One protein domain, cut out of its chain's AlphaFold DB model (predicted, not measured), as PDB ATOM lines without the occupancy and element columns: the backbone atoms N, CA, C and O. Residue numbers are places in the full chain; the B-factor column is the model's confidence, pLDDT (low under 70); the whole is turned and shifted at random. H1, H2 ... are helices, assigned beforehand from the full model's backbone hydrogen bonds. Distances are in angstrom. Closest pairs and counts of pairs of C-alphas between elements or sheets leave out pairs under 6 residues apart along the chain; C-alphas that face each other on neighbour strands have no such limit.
ATOM      1  N   VAL A   2      53.050  31.493  58.666       24.59
ATOM      2  CA  VAL A   2      52.843  31.915  60.060       24.59
ATOM      3  C   VAL A   2      52.134  33.265  60.010       24.59
ATOM      4  O   VAL A   2      52.734  34.259  59.611       24.59
ATOM      5  N   ARG A   3      50.833  33.301  60.320       28.53
ATOM      6  CA  ARG A   3      50.103  34.566  60.479       28.53
ATOM      7  C   ARG A   3      50.602  35.225  61.766       28.53
ATOM      8  O   ARG A   3      50.130  34.921  62.856       28.53
ATOM      9  N   ASP A   4      51.608  36.082  61.630       29.80
ATOM     10  CA  ASP A   4      52.258  36.784  62.742       29.80
ATOM     11  C   ASP A   4      51.560  38.085  63.170       29.80
ATOM     12  O   ASP A   4      52.051  38.815  64.028       29.80
ATOM     13  N   THR A   5      50.376  38.377  62.639       32.34
ATOM     14  CA  THR A   5      49.727  39.681  62.812       32.34
ATOM     15  C   THR A   5      48.276  39.554  63.249       32.34
ATOM     16  O   THR A   5      47.369  39.873  62.494       32.34
ATOM     17  N   TYR A   6      48.059  39.143  64.495       36.66
ATOM     18  CA  TYR A   6      46.870  39.560  65.237       36.66
ATOM     19  C   TYR A   6      47.308  39.914  66.655       36.66
ATOM     20  O   TYR A   6      47.369  39.079  67.557       36.66
ATOM     21  N   THR A   7      47.663  41.178  66.872       36.19
ATOM     22  CA  THR A   7      47.359  41.784  68.166       36.19
ATOM     23  C   THR A   7      45.849  41.683  68.305       36.19
ATOM     24  O   THR A   7      45.124  42.324  67.545       36.19
ATOM     25  N   CYS A   8      45.355  40.830  69.208       42.84
ATOM     26  CA  CYS A   8      43.933  40.802  69.522       42.84
ATOM     27  C   CYS A   8      43.596  42.014  70.397       42.84
ATOM     28  O   CYS A   8      43.230  41.913  71.563       42.84
ATOM     29  N   THR A   9      43.796  43.195  69.826       42.06
ATOM     30  CA  THR A   9      43.248  44.433  70.325       42.06
ATOM     31  C   THR A   9      41.796  44.390  69.887       42.06
ATOM     32  O   THR A   9      41.474  44.691  68.739       42.06
ATOM     33  N   LEU A  10      40.895  43.985  70.782       45.06
ATOM     34  CA  LEU A  10      39.500  44.396  70.661       45.06
ATOM     35  C   LEU A  10      39.473  45.915  70.876       45.06
ATOM     36  O   LEU A  10      39.087  46.393  71.932       45.06
ATOM     37  N   ILE A  11      39.947  46.676  69.888       39.56
ATOM     38  CA  ILE A  11      39.492  48.039  69.659       39.56
ATOM     39  C   ILE A  11      38.195  47.835  68.907       39.56
ATOM     40  O   ILE A  11      38.153  47.711  67.685       39.56
ATOM     41  N   THR A  12      37.114  47.718  69.661       40.19
ATOM     42  CA  THR A  12      35.821  47.978  69.054       40.19
ATOM     43  C   THR A  12      35.787  49.467  68.714       40.19
ATOM     44  O   THR A  12      36.341  50.283  69.452       40.19
ATOM     45  N   SER A  13      35.146  49.853  67.610       33.94
ATOM     46  CA  SER A  13      34.994  51.247  67.146       33.94
ATOM     47  C   SER A  13      34.286  52.188  68.146       33.94
ATOM     48  O   SER A  13      33.949  53.317  67.807       33.94
ATOM     49  N   CYS A  14      34.045  51.720  69.371       37.03
ATOM     50  CA  CYS A  14      33.405  52.403  70.486       37.03
ATOM     51  C   CYS A  14      34.314  52.509  71.732       37.03
ATOM     52  O   CYS A  14      33.824  52.867  72.797       37.03
ATOM     53  N   GLY A  15      35.613  52.188  71.636       35.47
ATOM     54  CA  GLY A  15      36.587  52.461  72.704       35.47
ATOM     55  C   GLY A  15      36.584  51.493  73.893       35.47
ATOM     56  O   GLY A  15      37.291  51.742  74.866       35.47
ATOM     57  N   VAL A  16      35.847  50.373  73.844       41.25
ATOM     58  CA  VAL A  16      35.978  49.313  74.861       41.25
ATOM     59  C   VAL A  16      37.190  48.468  74.509       41.25
ATOM     60  O   VAL A  16      37.106  47.550  73.694       41.25
ATOM     61  N   VAL A  17      38.316  48.828  75.111       42.91
ATOM     62  CA  VAL A  17      39.591  48.140  74.987       42.91
ATOM     63  C   VAL A  17      39.645  47.044  76.054       42.91
ATOM     64  O   VAL A  17      39.893  47.318  77.222       42.91
ATOM     65  N   LEU A  18      39.448  45.773  75.673       46.03
ATOM     66  CA  LEU A  18      39.758  44.647  76.578       46.03
ATOM     67  C   LEU A  18      41.279  44.486  76.807       46.03
ATOM     68  O   LEU A  18      41.695  43.626  77.581       46.03
ATOM     69  N   SER A  19      42.113  45.284  76.129       42.03
ATOM     70  CA  SER A  19      43.573  45.163  76.152       42.03
ATOM     71  C   SER A  19      44.282  45.922  77.275       42.03
ATOM     72  O   SER A  19      45.505  45.898  77.299       42.03
ATOM     73  N   GLU A  20      43.579  46.567  78.211       38.19
ATOM     74  CA  GLU A  20      44.242  47.168  79.388       38.19
ATOM     75  C   GLU A  20      44.465  46.172  80.543       38.19
ATOM     76  O   GLU A  20      45.057  46.529  81.556       38.19
ATOM     77  N   GLY A  21      44.012  44.917  80.417       47.19
ATOM     78  CA  GLY A  21      44.027  43.969  81.540       47.19
ATOM     79  C   GLY A  21      45.161  42.940  81.566       47.19
ATOM     80  O   GLY A  21      45.513  42.475  82.649       47.19
ATOM     81  N   PHE A  22      45.703  42.526  80.414       53.56
ATOM     82  CA  PHE A  22      46.580  41.348  80.351       53.56
ATOM     83  C   PHE A  22      47.719  41.513  79.344       53.56
ATOM     84  O   PHE A  22      47.488  41.693  78.147       53.56
ATOM     85  N   GLU A  23      48.953  41.403  79.834       62.09
ATOM     86  CA  GLU A  23      50.150  41.385  78.996       62.09
ATOM     87  C   GLU A  23      50.160  40.157  78.075       62.09
ATOM     88  O   GLU A  23      49.750  39.050  78.446       62.09
ATOM     89  N   ARG A  24      50.625  40.350  76.837       71.88
ATOM     90  CA  ARG A  24      50.698  39.274  75.850       71.88
ATOM     91  C   ARG A  24      51.794  38.286  76.246       71.88
ATOM     92  O   ARG A  24      52.972  38.614  76.180       71.88
ATOM     93  N   ARG A  25      51.402  37.044  76.521       79.56
ATOM     94  CA  ARG A  25      52.339  35.936  76.740       79.56
ATOM     95  C   ARG A  25      52.993  35.485  75.436       79.56
ATOM     96  O   ARG A  25      52.323  35.369  74.405       79.56
ATOM     97  N   THR A  26      54.287  35.177  75.488       87.94
ATOM     98  CA  THR A  26      55.019  34.589  74.352       87.94
ATOM     99  C   THR A  26      55.069  33.060  74.438       87.94
ATOM    100  O   THR A  26      55.019  32.486  75.527       87.94
ATOM    101  N   GLY A  27      55.186  32.373  73.297       86.94
ATOM    102  CA  GLY A  27      55.322  30.910  73.270       86.94
ATOM    103  C   GLY A  27      56.581  30.408  73.989       86.94
ATOM    104  O   GLY A  27      56.545  29.376  74.657       86.94
ATOM    105  N   SER A  28      57.682  31.167  73.921       89.44
ATOM    106  CA  SER A  28      58.934  30.875  74.632       89.44
ATOM    107  C   SER A  28      58.782  30.969  76.147       89.44
ATOM    108  O   SER A  28      59.194  30.055  76.855       89.44
ATOM    109  N   GLU A  29      58.146  32.033  76.635       91.00
ATOM    110  CA  GLU A  29      57.853  32.230  78.059       91.00
ATOM    111  C   GLU A  29      56.910  31.139  78.580       91.00
ATOM    112  O   GLU A  29      57.171  30.517  79.608       91.00
ATOM    113  N   HIS A  30      55.851  30.821  77.827       91.12
ATOM    114  CA  HIS A  30      54.934  29.740  78.187       91.12
ATOM    115  C   HIS A  30      55.664  28.395  78.298       91.12
ATOM    116  O   HIS A  30      55.446  27.638  79.244       91.12
ATOM    117  N   ARG A  31      56.548  28.095  77.338       91.94
ATOM    118  CA  ARG A  31      57.349  26.868  77.339       91.94
ATOM    119  C   ARG A  31      58.294  26.823  78.535       91.94
ATOM    120  O   ARG A  31      58.380  25.784  79.184       91.94
ATOM    121  N   GLN A  32      58.969  27.930  78.841       92.69
ATOM    122  CA  GLN A  32      59.847  28.025  80.002       92.69
ATOM    123  C   GLN A  32      59.088  27.688  81.291       92.69
ATOM    124  O   GLN A  32      59.489  26.773  82.007       92.69
ATOM    125  N   HIS A  33      57.948  28.334  81.535       93.06
ATOM    126  CA  HIS A  33      57.128  28.052  82.714       93.06
ATOM    127  C   HIS A  33      56.581  26.619  82.735       93.06
ATOM    128  O   HIS A  33      56.517  26.001  83.792       93.06
ATOM    129  N   ALA A  34      56.255  26.028  81.582       92.88
ATOM    130  CA  ALA A  34      55.876  24.617  81.529       92.88
ATOM    131  C   ALA A  34      57.024  23.700  81.997       92.88
ATOM    132  O   ALA A  34      56.785  22.758  82.755       92.88
ATOM    133  N   HIS A  35      58.266  23.973  81.582       93.31
ATOM    134  CA  HIS A  35      59.442  23.227  82.044       93.31
ATOM    135  C   HIS A  35      59.729  23.444  83.532       93.31
ATOM    136  O   HIS A  35      60.046  22.476  84.222       93.31
ATOM    137  N   GLU A  36      59.573  24.671  84.031       93.56
ATOM    138  CA  GLU A  36      59.662  24.977  85.463       93.56
ATOM    139  C   GLU A  36      58.625  24.164  86.248       93.56
ATOM    140  O   GLU A  36      58.988  23.450  87.176       93.56
ATOM    141  N   ALA A  37      57.360  24.161  85.811       92.62
ATOM    142  CA  ALA A  37      56.288  23.384  86.432       92.62
ATOM    143  C   ALA A  37      56.567  21.871  86.448       92.62
ATOM    144  O   ALA A  37      56.165  21.179  87.381       92.62
ATOM    145  N   ARG A  38      57.254  21.343  85.425       92.25
ATOM    146  CA  ARG A  38      57.668  19.932  85.355       92.25
ATOM    147  C   ARG A  38      58.791  19.600  86.340       92.25
ATOM    148  O   ARG A  38      58.853  18.472  86.818       92.25
ATOM    149  N   ALA A  39      59.700  20.543  86.582       93.44
ATOM    150  CA  ALA A  39      60.838  20.351  87.475       93.44
ATOM    151  C   ALA A  39      60.430  20.343  88.960       93.44
ATOM    152  O   ALA A  39      61.158  19.793  89.785       93.44
ATOM    153  N   LEU A  40      59.272  20.921  89.294       93.19
ATOM    154  CA  LEU A  40      58.711  20.900  90.644       93.19
ATOM    155  C   LEU A  40      58.261  19.483  91.032       93.19
ATOM    156  O   LEU A  40      57.492  18.837  90.312       93.19
ATOM    157  N   VAL A  41      58.728  19.014  92.191       90.44
ATOM    158  CA  VAL A  41      58.408  17.681  92.732       90.44
ATOM    159  C   VAL A  41      57.178  17.732  93.640       90.44
ATOM    160  O   VAL A  41      56.376  16.798  93.632       90.44
ATOM    161  N   ASP A  42      57.014  18.818  94.399       93.00
ATOM    162  CA  ASP A  42      55.919  18.967  95.353       93.00
ATOM    163  C   ASP A  42      54.607  19.406  94.684       93.00
ATOM    164  O   ASP A  42      54.571  20.302  93.838       93.00
ATOM    165  N   GLU A  43      53.495  18.791  95.093       90.00
ATOM    166  CA  GLU A  43      52.174  19.095  94.531       90.00
ATOM    167  C   GLU A  43      51.691  20.501  94.899       90.00
ATOM    168  O   GLU A  43      51.049  21.170  94.088       90.00
ATOM    169  N   THR A  44      52.032  20.986  96.094       92.56
ATOM    170  CA  THR A  44      51.639  22.321  96.560       92.56
ATOM    171  C   THR A  44      52.379  23.399  95.780       92.56
ATOM    172  O   THR A  44      51.780  24.397  95.372       92.56
ATOM    173  N   GLU A  45      53.670  23.191  95.520       91.75
ATOM    174  CA  GLU A  45      54.469  24.073  94.668       91.75
ATOM    175  C   GLU A  45      53.948  24.083  93.230       91.75
ATOM    176  O   GLU A  45      53.791  25.157  92.644       91.75
ATOM    177  N   ARG A  46      53.599  22.912  92.675       90.50
ATOM    178  CA  ARG A  46      52.973  22.819  91.346       90.50
ATOM    179  C   ARG A  46      51.653  23.575  91.280       90.50
ATOM    180  O   ARG A  46      51.433  24.320  90.326       90.50
ATOM    181  N   GLN A  47      50.798  23.427  92.290       92.38
ATOM    182  CA  GLN A  47      49.534  24.153  92.353       92.38
ATOM    183  C   GLN A  47      49.765  25.663  92.494       92.38
ATOM    184  O   GLN A  47      49.137  26.438  91.784       92.38
ATOM    185  N   THR A  48      50.730  26.088  93.314       93.88
ATOM    186  CA  THR A  48      51.094  27.506  93.473       93.88
ATOM    187  C   THR A  48      51.628  28.102  92.166       93.88
ATOM    188  O   THR A  48      51.273  29.221  91.789       93.88
ATOM    189  N   HIS A  49      52.455  27.352  91.434       92.69
ATOM    190  CA  HIS A  49      52.944  27.746  90.115       92.69
ATOM    191  C   HIS A  49      51.793  27.844  89.100       92.69
ATOM    192  O   HIS A  49      51.716  28.814  88.342       92.69
ATOM    193  N   PHE A  50      50.871  26.877  89.112       92.69
ATOM    194  CA  PHE A  50      49.674  26.906  88.275       92.69
ATOM    195  C   PHE A  50      48.763  28.091  88.612       92.69
ATOM    196  O   PHE A  50      48.291  28.753  87.698       92.69
ATOM    197  N   ASP A  51      48.554  28.417  89.883       91.12
ATOM    198  CA  ASP A  51      47.722  29.556  90.285       91.12
ATOM    199  C   ASP A  51      48.348  30.893  89.857       91.12
ATOM    200  O   ASP A  51      47.635  31.835  89.509       91.12
ATOM    201  N   LYS A  52      49.687  30.970  89.829       90.44
ATOM    202  CA  LYS A  52      50.425  32.158  89.386       90.44
ATOM    203  C   LYS A  52      50.430  32.329  87.864       90.44
ATOM    204  O   LYS A  52      50.187  33.432  87.379       90.44
ATOM    205  N   TYR A  53      50.739  31.274  87.107       88.62
ATOM    206  CA  TYR A  53      50.974  31.375  85.657       88.62
ATOM    207  C   TYR A  53      49.860  30.761  84.795       88.62
ATOM    208  O   TYR A  53      49.740  31.088  83.611       88.62
ATOM    209  N   GLY A  54      49.025  29.889  85.356       87.94
ATOM    210  CA  GLY A  54      47.971  29.157  84.646       87.94
ATOM    211  C   GLY A  54      48.499  28.058  83.721       87.94
ATOM    212  O   GLY A  54      47.837  27.716  82.744       87.94
ATOM    213  N   ILE A  55      49.710  27.547  83.967       89.25
ATOM    214  CA  ILE A  55      50.420  26.633  83.059       89.25
ATOM    215  C   ILE A  55      50.605  25.272  83.725       89.25
ATOM    216  O   ILE A  55      50.961  25.180  84.898       89.25
ATOM    217  N   ARG A  56      50.372  24.206  82.954       90.44
ATOM    218  CA  ARG A  56      50.693  22.824  83.325       90.44
ATOM    219  C   ARG A  56      51.665  22.244  82.309       90.44
ATOM    220  O   ARG A  56      51.650  22.637  81.143       90.44
ATOM    221  N   TRP A  57      52.478  21.286  82.746       91.69
ATOM    222  CA  TRP A  57      53.324  20.532  81.829       91.69
ATOM    223  C   TRP A  57      52.467  19.783  80.799       91.69
ATOM    224  O   TRP A  57      51.484  19.128  81.144       91.69
ATOM    225  N   THR A  58      52.880  19.860  79.538       89.19
ATOM    226  CA  THR A  58      52.373  19.035  78.442       89.19
ATOM    227  C   THR A  58      53.562  18.534  77.640       89.19
ATOM    228  O   THR A  58      54.520  19.273  77.417       89.19
ATOM    229  N   GLU A  59      53.510  17.290  77.170       91.06
ATOM    230  CA  GLU A  59      54.572  16.728  76.329       91.06
ATOM    231  C   GLU A  59      54.745  17.508  75.015       91.06
ATOM    232  O   GLU A  59      55.849  17.579  74.478       91.06
ATOM    233  N   LEU A  60      53.694  18.197  74.552       89.81
ATOM    234  CA  LEU A  60      53.759  19.080  73.384       89.81
ATOM    235  C   LEU A  60      54.718  20.264  73.584       89.81
ATOM    236  O   LEU A  60      55.263  20.773  72.608       89.81
ATOM    237  N   ALA A  61      54.993  20.670  74.830       90.19
ATOM    238  CA  ALA A  61      55.942  21.742  75.126       90.19
ATOM    239  C   ALA A  61      57.391  21.369  74.755       90.19
ATOM    240  O   ALA A  61      58.218  22.264  74.579       90.19
ATOM    241  N   ARG A  62      57.694  20.071  74.578       90.94
ATOM    242  CA  ARG A  62      59.002  19.599  74.092       90.94
ATOM    243  C   ARG A  62      59.265  19.952  72.633       90.94
ATOM    244  O   ARG A  62      60.421  19.969  72.225       90.94
ATOM    245  N   LEU A  63      58.219  20.175  71.842       91.31
ATOM    246  CA  LEU A  63      58.328  20.383  70.405       91.31
ATOM    247  C   LEU A  63      58.698  21.852  70.136       91.31
ATOM    248  O   LEU A  63      57.870  22.734  70.373       91.31
ATOM    249  N   PRO A  64      59.907  22.165  69.619       86.81
ATOM    250  CA  PRO A  64      60.341  23.556  69.451       86.81
ATOM    251  C   PRO A  64      59.465  24.345  68.474       86.81
ATOM    252  O   PRO A  64      59.292  25.553  68.636       86.81
ATOM    253  N   TYR A  65      58.893  23.642  67.494       88.94
ATOM    254  CA  TYR A  65      57.996  24.185  66.477       88.94
ATOM    255  C   TYR A  65      56.549  24.347  66.955       88.94
ATOM    256  O   TYR A  65      55.767  24.991  66.259       88.94
ATOM    257  N   PHE A  66      56.180  23.751  68.095       89.69
ATOM    258  CA  PHE A  66      54.832  23.856  68.636       89.69
ATOM    259  C   PHE A  66      54.750  25.037  69.609       89.69
ATOM    260  O   PHE A  66      55.403  25.053  70.660       89.69
ATOM    261  N   ASP A  67      53.967  26.046  69.242       88.75
ATOM    262  CA  ASP A  67      53.640  27.200  70.073       88.75
ATOM    263  C   ASP A  67      52.263  26.990  70.710       88.75
ATOM    264  O   ASP A  67      51.230  27.277  70.108       88.75
ATOM    265  N   VAL A  68      52.257  26.525  71.961       86.75
ATOM    266  CA  VAL A  68      51.037  26.256  72.743       86.75
ATOM    267  C   VAL A  68      50.145  27.498  72.867       86.75
ATOM    268  O   VAL A  68      48.926  27.373  72.951       86.75
ATOM    269  N   VAL A  69      50.711  28.708  72.846       85.12
ATOM    270  CA  VAL A  69      49.931  29.948  72.976       85.12
ATOM    271  C   VAL A  69      49.131  30.230  71.706       85.12
ATOM    272  O   VAL A  69      48.014  30.737  71.785       85.12
ATOM    273  N   ARG A  70      49.681  29.902  70.532       83.50
ATOM    274  CA  ARG A  70      49.078  30.234  69.230       83.50
ATOM    275  C   ARG A  70      48.413  29.057  68.524       83.50
ATOM    276  O   ARG A  70      47.539  29.272  67.695       83.50
ATOM    277  N   GLN A  71      48.832  27.832  68.820       86.81
ATOM    278  CA  GLN A  71      48.418  26.610  68.123       86.81
ATOM    279  C   GLN A  71      47.469  25.750  68.970       86.81
ATOM    280  O   GLN A  71      47.386  24.538  68.788       86.81
ATOM    281  N   THR A  72      46.746  26.380  69.898       85.00
ATOM    282  CA  THR A  72      45.694  25.728  70.682       85.00
ATOM    283  C   THR A  72      44.330  25.968  70.043       85.00
ATOM    284  O   THR A  72      43.954  27.101  69.737       85.00
ATOM    285  N   VAL A  73      43.573  24.887  69.869       88.19
ATOM    286  CA  VAL A  73      42.190  24.934  69.384       88.19
ATOM    287  C   VAL A  73      41.257  25.297  70.538       88.19
ATOM    288  O   VAL A  73      41.389  24.774  71.645       88.19
TER     289      VAL A  73
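What this domain is: This is residues 2 to 73 of the 389 residues of an uncharacterized protein of Coniophora puteana (strain RWD-64-598) (UniProt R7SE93). With little regular structure, this is a hairpin of two helices, H1 and H2, with the short H3 by H1 and a long looped stretch, residues 2 to 26, reaching away at one end. Of the 72 printed residues, 28 are in the named helices H1, H2 and H3, in that order; there is no named strand, and the class is all helix. The whole is loose, with a radius of gyration of the C-alphas of 15.1 A, and elongated, 48 by 28 by 18 A.

How they stand to each other: Past residues 2 to 26, look at H1, residues 27 to 39, and H2, residues 43 to 53: this helical hairpin runs opposite ways at a shallow tilt of 13 degrees. They touch, H1 with residues 33 to 37 alone; the closest C-alphas, of Ala 37 and Arg 46, are 6.0 A apart. H3, residues 59 to 62, only just touches residues 31 to 35 of H1, with 3 pairs of C-alphas within 8 A, the closest Arg 31 and Ala 61 at 5.8 A. H2 and H3 are apart. In H1 and H2 every O i to N i+4 pair is within hydrogen-bond range; H3 is too short for one.

Where its parts are: Find C-alpha 27 at (55.322, 30.910, 73.270); from there H1 runs 18.5 A. H2 spans 15.2 A; H3 ends at C-alpha 62, (59.002, 19.599, 74.092).

The domain as a whole: The C-alphas farthest apart, Ser 13 and Val 41, lie 48.3 A apart. The printed part has no cut, and both links between helices are tight. Residues 2 to 23 have pLDDT under 70.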